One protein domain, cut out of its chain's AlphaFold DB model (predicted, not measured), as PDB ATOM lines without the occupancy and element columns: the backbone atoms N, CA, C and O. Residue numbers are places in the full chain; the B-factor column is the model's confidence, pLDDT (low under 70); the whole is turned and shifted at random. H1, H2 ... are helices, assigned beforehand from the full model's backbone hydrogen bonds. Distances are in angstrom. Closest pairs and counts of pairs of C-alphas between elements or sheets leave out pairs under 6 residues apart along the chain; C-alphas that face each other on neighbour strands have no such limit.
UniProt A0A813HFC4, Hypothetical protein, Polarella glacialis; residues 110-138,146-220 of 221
ATOM      1  N   PRO A 110      -1.662  23.526 -18.661       61.75
ATOM      2  CA  PRO A 110      -2.041  22.515 -19.642       61.75
ATOM      3  C   PRO A 110      -3.386  21.906 -19.223       61.75
ATOM      4  O   PRO A 110      -3.458  21.179 -18.236       61.75
ATOM      5  N   GLY A 111      -4.455  22.287 -19.926       67.94
ATOM      6  CA  GLY A 111      -5.836  21.910 -19.608       67.94
ATOM      7  C   GLY A 111      -6.823  23.071 -19.456       67.94
ATOM      8  O   GLY A 111      -8.014  22.799 -19.353       67.94
ATOM      9  N   ASP A 112      -6.391  24.341 -19.462       74.81
ATOM     10  CA  ASP A 112      -7.333  25.470 -19.517       74.81
ATOM     11  C   ASP A 112      -7.916  25.591 -20.943       74.81
ATOM     12  O   ASP A 112      -7.179  25.955 -21.866       74.81
ATOM     13  N   PRO A 113      -9.217  25.312 -21.167       67.88
ATOM     14  CA  PRO A 113      -9.837  25.447 -22.483       67.88
ATOM     15  C   PRO A 113      -9.849  26.900 -22.983       67.88
ATOM     16  O   PRO A 113      -9.986  27.121 -24.181       67.88
ATOM     17  N   GLN A 114      -9.668  27.893 -22.099       71.69
ATOM     18  CA  GLN A 114      -9.490  29.298 -22.491       71.69
ATOM     19  C   GLN A 114      -8.081  29.613 -23.008       71.69
ATOM     20  O   GLN A 114      -7.813  30.742 -23.421       71.69
ATOM     21  N   GLY A 115      -7.168  28.647 -22.934       82.12
ATOM     22  CA  GLY A 115      -5.790  28.760 -23.374       82.12
ATOM     23  C   GLY A 115      -5.537  28.091 -24.719       82.12
ATOM     24  O   GLY A 115      -4.462  27.532 -24.881       82.12
ATOM     25  N   SER A 116      -6.491  28.076 -25.655       93.38
ATOM     26  CA  SER A 116      -6.262  27.539 -27.006       93.38
ATOM     27  C   SER A 116      -5.999  28.655 -28.020       93.38
ATOM     28  O   SER A 116      -6.494  29.776 -27.871       93.38
ATOM     29  N   LEU A 117      -5.252  28.346 -29.085       95.00
ATOM     30  CA  LEU A 117      -5.003  29.287 -30.179       95.00
ATOM     31  C   LEU A 117      -6.315  29.776 -30.812       95.00
ATOM     32  O   LEU A 117      -6.458  30.971 -31.063       95.00
ATOM     33  N   ASP A 118      -7.287  28.883 -31.013       95.69
ATOM     34  CA  ASP A 118      -8.574  29.251 -31.608       95.69
ATOM     35  C   ASP A 118      -9.349  30.227 -30.722       95.69
ATOM     36  O   ASP A 118      -9.815  31.246 -31.218       95.69
ATOM     37  N   THR A 119      -9.374  30.023 -29.398       94.69
ATOM     38  CA  THR A 119     -10.025  30.989 -28.494       94.69
ATOM     39  C   THR A 119      -9.361  32.363 -28.524       94.69
ATOM     40  O   THR A 119     -10.048  33.380 -28.413       94.69
ATOM     41  N   PHE A 120      -8.038  32.424 -28.696       95.50
ATOM     42  CA  PHE A 120      -7.329  33.688 -28.875       95.50
ATOM     43  C   PHE A 120      -7.711  34.367 -30.197       95.50
ATOM     44  O   PHE A 120      -8.002  35.565 -30.199       95.50
ATOM     45  N   VAL A 121      -7.743  33.618 -31.302       96.88
ATOM     46  CA  VAL A 121      -8.133  34.139 -32.622       96.88
ATOM     47  C   VAL A 121      -9.573  34.649 -32.592       96.88
ATOM     48  O   VAL A 121      -9.824  35.773 -33.031       96.88
ATOM     49  N   ASP A 122     -10.486  33.888 -31.989       96.06
ATOM     50  CA  ASP A 122     -11.884  34.275 -31.815       96.06
ATOM     51  C   ASP A 122     -12.000  35.566 -31.000       96.06
ATOM     52  O   ASP A 122     -12.681  36.500 -31.415       96.06
ATOM     53  N   GLN A 123     -11.286  35.682 -29.873       94.94
ATOM     54  CA  GLN A 123     -11.282  36.905 -29.059       94.94
ATOM     55  C   GLN A 123     -10.745  38.121 -29.824       94.94
ATOM     56  O   GLN A 123     -11.282  39.228 -29.690       94.94
ATOM     57  N   LEU A 124      -9.693  37.923 -30.623       95.50
ATOM     58  CA  LEU A 124      -9.073  38.978 -31.417       95.50
ATOM     59  C   LEU A 124      -9.992  39.457 -32.555       95.50
ATOM     60  O   LEU A 124      -9.987  40.640 -32.901       95.50
ATOM     61  N   GLN A 125     -10.791  38.555 -33.131       95.75
ATOM     62  CA  GLN A 125     -11.722  38.871 -34.215       95.75
ATOM     63  C   GLN A 125     -13.080  39.388 -33.716       95.75
ATOM     64  O   GLN A 125     -13.626  40.302 -34.338       95.75
ATOM     65  N   ALA A 126     -13.587  38.868 -32.592       93.50
ATOM     66  CA  ALA A 126     -14.916  39.166 -32.049       93.50
ATOM     67  C   ALA A 126     -15.094  40.625 -31.612       93.50
ATOM     68  O   ALA A 126     -16.192  41.176 -31.691       93.50
ATOM     69  N   SER A 127     -14.028  41.264 -31.133       86.25
ATOM     70  CA  SER A 127     -14.106  42.637 -30.634       86.25
ATOM     71  C   SER A 127     -14.005  43.620 -31.791       86.25
ATOM     72  O   SER A 127     -12.964  43.697 -32.436       86.25
ATOM     73  N   ASP A 128     -15.051  44.413 -32.043       90.44
ATOM     74  CA  ASP A 128     -15.028  45.442 -33.094       90.44
ATOM     75  C   ASP A 128     -13.836  46.401 -32.904       90.44
ATOM     76  O   ASP A 128     -13.047  46.649 -33.822       90.44
ATOM     77  N   ARG A 129     -13.592  46.784 -31.645       93.50
ATOM     78  CA  ARG A 129     -12.421  47.537 -31.195       93.50
ATOM     79  C   ARG A 129     -11.587  46.715 -30.214       93.50
ATOM     80  O   ARG A 129     -12.127  46.167 -29.260       93.50
ATOM     81  N   LEU A 130     -10.268  46.690 -30.413       94.75
ATOM     82  CA  LEU A 130      -9.347  46.053 -29.468       94.75
ATOM     83  C   LEU A 130      -9.260  46.863 -28.158       94.75
ATOM     84  O   LEU A 130      -9.164  48.098 -28.220       94.75
ATOM     85  N   PRO A 131      -9.256  46.198 -26.988       94.69
ATOM     86  CA  PRO A 131      -9.054  46.861 -25.705       94.69
ATOM     87  C   PRO A 131      -7.661  47.498 -25.672       94.69
ATOM     88  O   PRO A 131      -6.697  46.931 -26.182       94.69
ATOM     89  N   ALA A 132      -7.535  48.673 -25.053       93.38
ATOM     90  CA  ALA A 132      -6.244  49.347 -24.965       93.38
ATOM     91  C   ALA A 132      -5.286  48.583 -24.035       93.38
ATOM     92  O   ALA A 132      -5.536  48.444 -22.833       93.38
ATOM     93  N   CYS A 133      -4.152  48.143 -24.579       93.31
ATOM     94  CA  CYS A 133      -3.047  47.600 -23.805       93.31
ATOM     95  C   CYS A 133      -2.371  48.743 -23.033       93.31
ATOM     96  O   CYS A 133      -1.613  49.530 -23.592       93.31
ATOM     97  N   ILE A 134      -2.682  48.872 -21.741       89.12
ATOM     98  CA  ILE A 134      -2.095  49.883 -20.850       89.12
ATOM     99  C   ILE A 134      -1.628  49.253 -19.534       89.12
ATOM    100  O   ILE A 134      -2.249  48.296 -19.052       89.12
ATOM    101  N   PRO A 135      -0.567  49.794 -18.903       86.25
ATOM    102  CA  PRO A 135      -0.168  49.361 -17.572       86.25
ATOM    103  C   PRO A 135      -1.283  49.638 -16.554       86.25
ATOM    104  O   PRO A 135      -2.010  50.624 -16.645       86.25
ATOM    105  N   HIS A 136      -1.399  48.753 -15.559       72.12
ATOM    106  CA  HIS A 136      -2.572  48.649 -14.688       72.12
ATOM    107  C   HIS A 136      -2.942  49.945 -13.947       72.12
ATOM    108  O   HIS A 136      -4.125  50.228 -13.781       72.12
ATOM    109  N   ARG A 137      -1.963  50.749 -13.512       65.25
ATOM    110  CA  ARG A 137      -2.188  52.078 -12.929       65.25
ATOM    111  C   ARG A 137      -0.956  52.946 -13.112       65.25
ATOM    112  O   ARG A 137       0.125  52.582 -12.659       65.25
ATOM    113  N   THR A 138      -1.138  54.124 -13.683       61.44
ATOM    114  CA  THR A 138      -0.203  55.232 -13.518       61.44
ATOM    115  C   THR A 138      -0.764  56.166 -12.450       61.44
ATOM    116  O   THR A 138      -1.938  56.531 -12.471       61.44
ATOM    117  N   ILE A 146       4.839  59.882 -18.773       71.38
ATOM    118  CA  ILE A 146       4.399  58.502 -19.015       71.38
ATOM    119  C   ILE A 146       4.711  58.059 -20.443       71.38
ATOM    120  O   ILE A 146       5.265  56.981 -20.626       71.38
ATOM    121  N   ARG A 147       4.444  58.897 -21.453       69.00
ATOM    122  CA  ARG A 147       4.625  58.515 -22.865       69.00
ATOM    123  C   ARG A 147       6.075  58.205 -23.245       69.00
ATOM    124  O   ARG A 147       6.298  57.405 -24.144       69.00
ATOM    125  N   SER A 148       7.054  58.802 -22.564       75.44
ATOM    126  CA  SER A 148       8.469  58.514 -22.814       75.44
ATOM    127  C   SER A 148       8.991  57.320 -22.014       75.44
ATOM    128  O   SER A 148      10.104  56.864 -22.279       75.44
ATOM    129  N   GLN A 149       8.210  56.775 -21.070       82.12
ATOM    130  CA  GLN A 149       8.650  55.623 -20.293       82.12
ATOM    131  C   GLN A 149       8.746  54.374 -21.178       82.12
ATOM    132  O   GLN A 149       7.802  54.075 -21.914       82.12
ATOM    133  N   PRO A 150       9.832  53.585 -21.059       85.00
ATOM    134  CA  PRO A 150       9.992  52.331 -21.796       85.00
ATOM    135  C   PRO A 150       8.800  51.380 -21.645       85.00
ATOM    136  O   PRO A 150       8.407  50.721 -22.601       85.00
ATOM    137  N   VAL A 151       8.173  51.369 -20.465       85.69
ATOM    138  CA  VAL A 151       6.981  50.558 -20.187       85.69
ATOM    139  C   VAL A 151       5.819  50.938 -21.104       85.69
ATOM    140  O   VAL A 151       5.156  50.057 -21.634       85.69
ATOM    141  N   MET A 152       5.578  52.229 -21.338       86.69
ATOM    142  CA  MET A 152       4.506  52.644 -22.246       86.69
ATOM    143  C   MET A 152       4.825  52.290 -23.690       86.69
ATOM    144  O   MET A 152       3.953  51.768 -24.369       86.69
ATOM    145  N   LYS A 153       6.071  52.507 -24.132       87.88
ATOM    146  CA  LYS A 153       6.509  52.126 -25.484       87.88
ATOM    147  C   LYS A 153       6.297  50.635 -25.747       87.88
ATOM    148  O   LYS A 153       5.817  50.269 -26.809       87.88
ATOM    149  N   HIS A 154       6.590  49.795 -24.756       90.69
ATOM    150  CA  HIS A 154       6.341  48.360 -24.824       90.69
ATOM    151  C   HIS A 154       4.859  48.028 -25.049       90.69
ATOM    152  O   HIS A 154       4.532  47.298 -25.976       90.69
ATOM    153  N   TYR A 155       3.953  48.592 -24.244       92.31
ATOM    154  CA  TYR A 155       2.516  48.347 -24.411       92.31
ATOM    155  C   TYR A 155       1.946  48.935 -25.707       92.31
ATOM    156  O   TYR A 155       1.042  48.337 -26.284       92.31
ATOM    157  N   THR A 156       2.485  50.062 -26.185       91.94
ATOM    158  CA  THR A 156       2.155  50.604 -27.508       91.94
ATOM    159  C   THR A 156       2.567  49.637 -28.616       91.94
ATOM    160  O   THR A 156       1.733  49.320 -29.453       91.94
ATOM    161  N   SER A 157       3.790  49.099 -28.570       93.62
ATOM    162  CA  SER A 157       4.258  48.087 -29.530       93.62
ATOM    163  C   SER A 157       3.350  46.856 -29.528       93.62
ATOM    164  O   SER A 157       2.884  46.445 -30.579       93.62
ATOM    165  N   ILE A 158       2.997  46.326 -28.347       95.75
ATOM    166  CA  ILE A 158       2.063  45.191 -28.245       95.75
ATOM    167  C   ILE A 158       0.708  45.525 -28.885       95.75
ATOM    168  O   ILE A 158       0.085  44.676 -29.520       95.75
ATOM    169  N   GLN A 159       0.214  46.749 -28.686       96.06
ATOM    170  CA  GLN A 159      -1.055  47.183 -29.259       96.06
ATOM    171  C   GLN A 159      -1.000  47.227 -30.791       96.06
ATOM    172  O   GLN A 159      -1.966  46.815 -31.431       96.06
ATOM    173  N   GLU A 160       0.097  47.732 -31.355       95.94
ATOM    174  CA  GLU A 160       0.354  47.763 -32.798       95.94
ATOM    175  C   GLU A 160       0.441  46.338 -33.356       95.94
ATOM    176  O   GLU A 160      -0.293  46.002 -34.284       95.94
ATOM    177  N   ASP A 161       1.196  45.456 -32.696       96.81
ATOM    178  CA  ASP A 161       1.320  44.047 -33.082       96.81
ATOM    179  C   ASP A 161      -0.041  43.327 -33.095       96.81
ATOM    180  O   ASP A 161      -0.346  42.573 -34.019       96.81
ATOM    181  N   LEU A 162      -0.905  43.573 -32.102       96.88
ATOM    182  CA  LEU A 162      -2.259  43.003 -32.055       96.88
ATOM    183  C   LEU A 162      -3.154  43.508 -33.199       96.88
ATOM    184  O   LEU A 162      -3.968  42.746 -33.727       96.88
ATOM    185  N   VAL A 163      -3.025  44.784 -33.579       96.88
ATOM    186  CA  VAL A 163      -3.750  45.365 -34.721       96.88
ATOM    187  C   VAL A 163      -3.275  44.724 -36.024       96.88
ATOM    188  O   VAL A 163      -4.103  44.291 -36.831       96.88
ATOM    189  N   ASP A 164      -1.964  44.582 -36.192       96.88
ATOM    190  CA  ASP A 164      -1.354  43.956 -37.361       96.88
ATOM    191  C   ASP A 164      -1.722  42.477 -37.480       96.88
ATOM    192  O   ASP A 164      -2.060  42.003 -38.568       96.88
ATOM    193  N   LEU A 165      -1.703  41.735 -36.369       96.75
ATOM    194  CA  LEU A 165      -2.132  40.337 -36.331       96.75
ATOM    195  C   LEU A 165      -3.600  40.196 -36.723       96.75
ATOM    196  O   LEU A 165      -3.942  39.302 -37.498       96.75
ATOM    197  N   ARG A 166      -4.470  41.098 -36.253       97.19
ATOM    198  CA  ARG A 166      -5.886  41.106 -36.641       97.19
ATOM    199  C   ARG A 166      -6.054  41.343 -38.143       97.19
ATOM    200  O   ARG A 166      -6.884  40.686 -38.769       97.19
ATOM    201  N   MET A 167      -5.268  42.247 -38.727       97.25
ATOM    202  CA  MET A 167      -5.269  42.490 -40.172       97.25
ATOM    203  C   MET A 167      -4.771  41.275 -40.960       97.25
ATOM    204  O   MET A 167      -5.433  40.851 -41.905       97.25
ATOM    205  N   ARG A 168      -3.663  40.653 -40.541       97.44
ATOM    206  CA  ARG A 168      -3.131  39.434 -41.177       97.44
ATOM    207  C   ARG A 168      -4.110  38.264 -41.100       97.44
ATOM    208  O   ARG A 168      -4.336  37.606 -42.110       97.44
ATOM    209  N   LEU A 169      -4.769  38.068 -39.958       96.81
ATOM    210  CA  LEU A 169      -5.798  37.036 -39.785       96.81
ATOM    211  C   LEU A 169      -7.032  37.255 -40.671       96.81
ATOM    212  O   LEU A 169      -7.695  36.284 -41.018       96.81
ATOM    213  N   ARG A 170      -7.350  38.500 -41.048       96.56
ATOM    214  CA  ARG A 170      -8.424  38.790 -42.015       96.56
ATOM    215  C   ARG A 170      -8.026  38.459 -43.452       96.56
ATOM    216  O   ARG A 170      -8.881  38.044 -44.223       96.56
ATOM    217  N   LEU A 171      -6.758  38.665 -43.808       98.00
ATOM    218  CA  LEU A 171      -6.253  38.440 -45.166       98.00
ATOM    219  C   LEU A 171      -5.900  36.969 -45.426       98.00
ATOM    220  O   LEU A 171      -6.229  36.437 -46.479       98.00
ATOM    221  N   ALA A 172      -5.224  36.320 -44.477       98.00
ATOM    222  CA  ALA A 172      -4.721  34.956 -44.601       98.00
ATOM    223  C   ALA A 172      -4.803  34.223 -43.244       98.00
ATOM    224  O   ALA A 172      -3.788  34.102 -42.544       98.00
ATOM    225  N   PRO A 173      -5.998  33.743 -42.840       97.50
ATOM    226  CA  PRO A 173      -6.220  33.172 -41.513       97.50
ATOM    227  C   PRO A 173      -5.357  31.933 -41.253       97.50
ATOM    228  O   PRO A 173      -4.633  31.904 -40.261       97.50
ATOM    229  N   GLU A 174      -5.360  30.957 -42.162       97.88
ATOM    230  CA  GLU A 174      -4.650  29.683 -41.972       97.88
ATOM    231  C   GLU A 174      -3.128  29.856 -41.917       97.88
ATOM    232  O   GLU A 174      -2.468  29.331 -41.022       97.88
ATOM    233  N   ALA A 175      -2.562  30.672 -42.813       97.81
ATOM    234  CA  ALA A 175      -1.127  30.956 -42.819       97.81
ATOM    235  C   ALA A 175      -0.684  31.689 -41.540       97.81
ATOM    236  O   ALA A 175       0.351  31.367 -40.957       97.81
ATOM    237  N   THR A 176      -1.489  32.648 -41.071       97.38
ATOM    238  CA  THR A 176      -1.186  33.395 -39.842       97.38
ATOM    239  C   THR A 176      -1.322  32.508 -38.604       97.38
ATOM    240  O   THR A 176      -0.480  32.590 -37.711       97.38
ATOM    241  N   LYS A 177      -2.332  31.625 -38.551       97.50
ATOM    242  CA  LYS A 177      -2.483  30.624 -37.483       97.50
ATOM    243  C   LYS A 177      -1.284  29.676 -37.430       97.50
ATOM    244  O   LYS A 177      -0.714  29.507 -36.355       97.50
ATOM    245  N   ALA A 178      -0.857  29.135 -38.572       96.62
ATOM    246  CA  ALA A 178       0.305  28.251 -38.654       96.62
ATOM    247  C   ALA A 178       1.588  28.936 -38.150       96.62
ATOM    248  O   ALA A 178       2.320  28.360 -37.348       96.62
ATOM    249  N   HIS A 179       1.820  30.193 -38.547       95.88
ATOM    250  CA  HIS A 179       2.953  30.982 -38.060       95.88
ATOM    251  C   HIS A 179       2.879  31.225 -36.547       95.88
ATOM    252  O   HIS A 179       3.868  31.076 -35.833       95.88
ATOM    253  N   LEU A 180       1.711  31.615 -36.032       94.38
ATOM    254  CA  LEU A 180       1.525  31.853 -34.602       94.38
ATOM    255  C   LEU A 180       1.757  30.582 -33.780       94.38
ATOM    256  O   LEU A 180       2.323  30.664 -32.691       94.38
ATOM    257  N   GLN A 181       1.328  29.432 -34.300       94.25
ATOM    258  CA  GLN A 181       1.488  28.133 -33.658       94.25
ATOM    259  C   GLN A 181       2.944  27.657 -33.646       94.25
ATOM    260  O   GLN A 181       3.374  27.109 -32.635       94.25
ATOM    261  N   ALA A 182       3.700  27.891 -34.724       92.69
ATOM    262  CA  ALA A 182       5.103  27.487 -34.828       92.69
ATOM    263  C   ALA A 182       5.984  28.126 -33.739       92.69
ATOM    264  O   ALA A 182       6.803  27.441 -33.130       92.69
ATOM    265  N   ASP A 183       5.766  29.412 -33.455       90.50
ATOM    266  CA  ASP A 183       6.585  30.176 -32.505       90.50
ATOM    267  C   ASP A 183       6.004  30.218 -31.081       90.50
ATOM    268  O   ASP A 183       6.582  30.843 -30.191       90.50
ATOM    269  N   ASP A 184       4.813  29.643 -30.860       90.94
ATOM    270  CA  ASP A 184       4.010  29.816 -29.635       90.94
ATOM    271  C   ASP A 184       3.772  31.302 -29.246       90.94
ATOM    272  O   ASP A 184       3.333  31.624 -28.134       90.94
ATOM    273  N   ALA A 185       4.008  32.232 -30.181       91.50
ATOM    274  CA  ALA A 185       3.955  33.676 -29.956       91.50
ATOM    275  C   ALA A 185       2.546  34.151 -29.571       91.50
ATOM    276  O   ALA A 185       2.381  35.143 -28.860       91.50
ATOM    277  N   TRP A 186       1.508  33.416 -29.973       94.31
ATOM    278  CA  TRP A 186       0.122  33.714 -29.610       94.31
ATOM    279  C   TRP A 186      -0.108  33.749 -28.094       94.31
ATOM    280  O   TRP A 186      -0.921  34.549 -27.636       94.31
ATOM    281  N   ARG A 187       0.627  32.967 -27.287       91.94
ATOM    282  CA  ARG A 187       0.474  32.954 -25.816       91.94
ATOM    283  C   ARG A 187       0.859  34.289 -25.188       91.94
ATOM    284  O   ARG A 187       0.211  34.750 -24.247       91.94
ATOM    285  N   TYR A 188       1.908  34.912 -25.729       92.81
ATOM    286  CA  TYR A 188       2.373  36.241 -25.340       92.81
ATOM    287  C   TYR A 188       1.262  37.280 -25.549       92.81
ATOM    288  O   TYR A 188       0.844  37.965 -24.613       92.81
ATOM    289  N   TYR A 189       0.707  37.321 -26.758       94.81
ATOM    290  CA  TYR A 189      -0.358  38.254 -27.122       94.81
ATOM    291  C   TYR A 189      -1.681  37.966 -26.404       94.81
ATOM    292  O   TYR A 189      -2.342  38.895 -25.937       94.81
ATOM    293  N   ALA A 190      -2.048  36.694 -26.238       94.00
ATOM    294  CA  ALA A 190      -3.252  36.272 -25.529       94.00
ATOM    295  C   ALA A 190      -3.239  36.715 -24.058       94.00
ATOM    296  O   ALA A 190      -4.250  37.202 -23.545       94.00
ATOM    297  N   LEU A 191      -2.086  36.625 -23.382       91.50
ATOM    298  CA  LEU A 191      -1.927  37.123 -22.014       91.50
ATOM    299  C   LEU A 191      -2.210  38.630 -21.927       91.50
ATOM    300  O   LEU A 191      -2.969  39.078 -21.060       91.50
ATOM    301  N   HIS A 192      -1.612  39.409 -22.829       92.69
ATOM    302  CA  HIS A 192      -1.781  40.859 -22.862       92.69
ATOM    303  C   HIS A 192      -3.212  41.267 -23.225       92.69
ATOM    304  O   HIS A 192      -3.770  42.150 -22.572       92.69
ATOM    305  N   LEU A 193      -3.845  40.570 -24.169       94.06
ATOM    306  CA  LEU A 193      -5.242  40.788 -24.536       94.06
ATOM    307  C   LEU A 193      -6.188  40.492 -23.358       94.06
ATOM    308  O   LEU A 193      -7.049  41.311 -23.030       94.06
ATOM    309  N   LYS A 194      -5.981  39.378 -22.640       92.25
ATOM    310  CA  LYS A 194      -6.737  39.025 -21.421       92.25
ATOM    311  C   LYS A 194      -6.587  40.096 -20.339       92.25
ATOM    312  O   LYS A 194      -7.566  40.476 -19.688       92.25
ATOM    313  N   GLN A 195      -5.375  40.619 -20.153       91.25
ATOM    314  CA  GLN A 195      -5.116  41.698 -19.201       91.25
ATOM    315  C   GLN A 195      -5.789  43.013 -19.617       91.25
ATOM    316  O   GLN A 195      -6.386  43.679 -18.768       91.25
ATOM    317  N   ALA A 196      -5.734  43.370 -20.901       93.06
ATOM    318  CA  ALA A 196      -6.380  44.561 -21.443       93.06
ATOM    319  C   ALA A 196      -7.907  44.500 -21.261       93.06
ATOM    320  O   ALA A 196      -8.489  45.431 -20.704       93.06
ATOM    321  N   ASN A 197      -8.533  43.361 -21.579       93.56
ATOM    322  CA  ASN A 197      -9.960  43.110 -21.341       93.56
ATOM    323  C   ASN A 197     -10.341  43.264 -19.860       93.56
ATOM    324  O   ASN A 197     -11.334  43.910 -19.513       93.56
ATOM    325  N   LYS A 198      -9.527  42.716 -18.949       92.19
ATOM    326  CA  LYS A 198      -9.743  42.867 -17.502       92.19
ATOM    327  C   LYS A 198      -9.647  44.330 -17.063       92.19
ATOM    328  O   LYS A 198     -10.481  44.782 -16.275       92.19
ATOM    329  N   ASN A 199      -8.649  45.063 -17.554       90.94
ATOM    330  CA  ASN A 199      -8.454  46.479 -17.244       90.94
ATOM    331  C   ASN A 199      -9.622  47.330 -17.760       90.94
ATOM    332  O   ASN A 199     -10.135  48.173 -17.022       90.94
ATOM    333  N   GLU A 200     -10.090  47.086 -18.982       92.00
ATOM    334  CA  GLU A 200     -11.243  47.781 -19.554       92.00
ATOM    335  C   GLU A 200     -12.527  47.488 -18.771       92.00
ATOM    336  O   GLU A 200     -13.262  48.411 -18.413       92.00
ATOM    337  N   GLY A 201     -12.762  46.224 -18.404       92.62
ATOM    338  CA  GLY A 201     -13.889  45.841 -17.554       92.62
ATOM    339  C   GLY A 201     -13.872  46.552 -16.197       92.62
ATOM    340  O   GLY A 201     -14.905  47.036 -15.729       92.62
ATOM    341  N   GLN A 202     -12.698  46.682 -15.574       90.62
ATOM    342  CA  GLN A 202     -12.542  47.456 -14.340       90.62
ATOM    343  C   GLN A 202     -12.791  48.949 -14.556       90.62
ATOM    344  O   GLN A 202     -13.512  49.554 -13.766       90.62
ATOM    345  N   LEU A 203     -12.249  49.532 -15.629       90.06
ATOM    346  CA  LEU A 203     -12.452  50.938 -15.974       90.06
ATOM    347  C   LEU A 203     -13.933  51.251 -16.226       90.06
ATOM    348  O   LEU A 203     -14.435  52.293 -15.808       90.06
ATOM    349  N   ARG A 204     -14.657  50.344 -16.885       93.50
ATOM    350  CA  ARG A 204     -16.100  50.478 -17.107       93.50
ATOM    351  C   ARG A 204     -16.860  50.482 -15.782       93.50
ATOM    352  O   ARG A 204     -17.682  51.367 -15.563       93.50
ATOM    353  N   ARG A 205     -16.538  49.557 -14.867       93.75
ATOM    354  CA  ARG A 205     -17.141  49.503 -13.522       93.75
ATOM    355  C   ARG A 205     -16.850  50.765 -12.709       93.75
ATOM    356  O   ARG A 205     -17.765  51.324 -12.112       93.75
ATOM    357  N   THR A 206     -15.608  51.254 -12.706       90.75
ATOM    358  CA  THR A 206     -15.257  52.477 -11.964       90.75
ATOM    359  C   THR A 206     -15.956  53.707 -12.534       90.75
ATOM    360  O   THR A 206     -16.458  54.516 -11.759       90.75
ATOM    361  N   LYS A 207     -16.075  53.824 -13.865       91.44
ATOM    362  CA  LYS A 207     -16.857  54.889 -14.516       91.44
ATOM    363  C   LYS A 207     -18.341  54.829 -14.149       91.44
ATOM    364  O   LYS A 207     -18.922  55.864 -13.827       91.44
ATOM    365  N   MET A 208     -18.957  53.645 -14.151       95.50
ATOM    366  CA  MET A 208     -20.359  53.482 -13.741       95.50
ATOM    367  C   MET A 208     -20.574  53.893 -12.278       95.50
ATOM    368  O   MET A 208     -21.495  54.645 -11.973       95.50
ATOM    369  N   ASN A 209     -19.676  53.490 -11.378       94.06
ATOM    370  CA  ASN A 209     -19.763  53.866  -9.966       94.06
ATOM    371  C   ASN A 209     -19.553  55.375  -9.755       94.06
ATOM    372  O   ASN A 209     -20.273  56.003  -8.977       94.06
ATOM    373  N   ALA A 210     -18.593  55.978 -10.463       93.38
ATOM    374  CA  ALA A 210     -18.320  57.410 -10.383       93.38
ATOM    375  C   ALA A 210     -19.504  58.240 -10.905       93.38
ATOM    376  O   ALA A 210     -19.941  59.172 -10.235       93.38
ATOM    377  N   THR A 211     -20.073  57.870 -12.054       95.19
ATOM    378  CA  THR A 211     -21.240  58.562 -12.631       95.19
ATOM    379  C   THR A 211     -22.478  58.452 -11.742       95.19
ATOM    380  O   THR A 211     -23.158  59.455 -11.534       95.19
ATOM    381  N   ALA A 212     -22.732  57.286 -11.137       93.19
ATOM    382  CA  ALA A 212     -23.799  57.121 -10.148       93.19
ATOM    383  C   ALA A 212     -23.596  58.025  -8.917       93.19
ATOM    384  O   ALA A 212     -24.546  58.638  -8.430       93.19
ATOM    385  N   THR A 213     -22.352  58.156  -8.452       94.44
ATOM    386  CA  THR A 213     -21.996  59.015  -7.311       94.44
ATOM    387  C   THR A 213     -22.218  60.493  -7.633       94.44
ATOM    388  O   THR A 213     -22.837  61.203  -6.844       94.44
ATOM    389  N   VAL A 214     -21.781  60.947  -8.814       94.75
ATOM    390  CA  VAL A 214     -21.992  62.326  -9.285       94.75
ATOM    391  C   VAL A 214     -23.481  62.625  -9.441       94.75
ATOM    392  O   VAL A 214     -23.949  63.644  -8.946       94.75
ATOM    393  N   LYS A 215     -24.254  61.715 -10.049       94.62
ATOM    394  CA  LYS A 215     -25.703  61.895 -10.217       94.62
ATOM    395  C   LYS A 215     -26.419  62.042  -8.872       94.62
ATOM    396  O   LYS A 215     -27.254  62.926  -8.735       94.62
ATOM    397  N   LYS A 216     -26.056  61.223  -7.876       94.25
ATOM    398  CA  LYS A 216     -26.599  61.316  -6.512       94.25
ATOM    399  C   LYS A 216     -26.262  62.652  -5.843       94.25
ATOM    400  O   LYS A 216     -27.109  63.205  -5.153       94.25
ATOM    401  N   ALA A 217     -25.045  63.160  -6.042       94.38
ATOM    402  CA  ALA A 217     -24.635  64.461  -5.513       94.38
ATOM    403  C   ALA A 217     -25.397  65.624  -6.172       94.38
ATOM    404  O   ALA A 217     -25.728  66.586  -5.493       94.38
ATOM    405  N   MET A 218     -25.711  65.519  -7.468       94.25
ATOM    406  CA  MET A 218     -26.454  66.556  -8.195       94.25
ATOM    407  C   MET A 218     -27.959  66.565  -7.912       94.25
ATOM    408  O   MET A 218     -28.575  67.610  -8.046       94.25
ATOM    409  N   SER A 219     -28.568  65.431  -7.548       93.94
ATOM    410  CA  SER A 219     -30.010  65.352  -7.254       93.94
ATOM    411  C   SER A 219     -30.378  65.669  -5.800       93.94
ATOM    412  O   SER A 219     -31.553  65.629  -5.453       93.94
ATOM    413  N   GLY A 220     -29.380  65.850  -4.929       83.69
ATOM    414  CA  GLY A 220     -29.557  66.163  -3.507       83.69
ATOM    415  C   GLY A 220     -29.315  67.636  -3.160       83.69
ATOM    416  O   GLY A 220     -29.214  67.949  -1.976       83.69
TER     417      GLY A 220
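What this domain is: This is residues 110 to 138 and 146 to 220 of the 221 residues of the protein "Hypothetical protein" of Polarella glacialis (UniProt A0A813HFC4). One long helix, H4, makes the length: its first turns meet a small body with H1, H2 and H3, and residues 202 to 218 stick out far beyond it. The printed part has 104 residues, with four named helices, H1 to H4 in order, and no named strand: all helix. It is loose, radius of gyration of the C-alphas 17.2 A, spanning 60 by 34 by 30 A.

How they stand to each other: Start at H4, residues 185 to 218. Its residues 186 to 190 alone touch H1, residues 117 to 126, the closest C-alphas being Phe 120 and Ala 190, 5.9 A. H2, residues 150 to 171, touches H3, residues 173 to 182, with residues 165 to 169 alone; C-alphas 169 and 176 are closest, 5.9 A. In these four helices every O i to N i+4 pair is within hydrogen-bond range.

Where its parts are: Find C-alpha 185 at (3.955, 33.676, -29.956); H4 runs 49.8 A to C-alpha 218 at (-26.454, 66.556, -8.195). H2 runs 31.7 A.

The domain as a whole: Residues 139 to 145 are not printed; C-alphas 138 and 146 are 7.9 A apart. Residues 110, 111, 113, 137, 138 and 147 have pLDDT under 70.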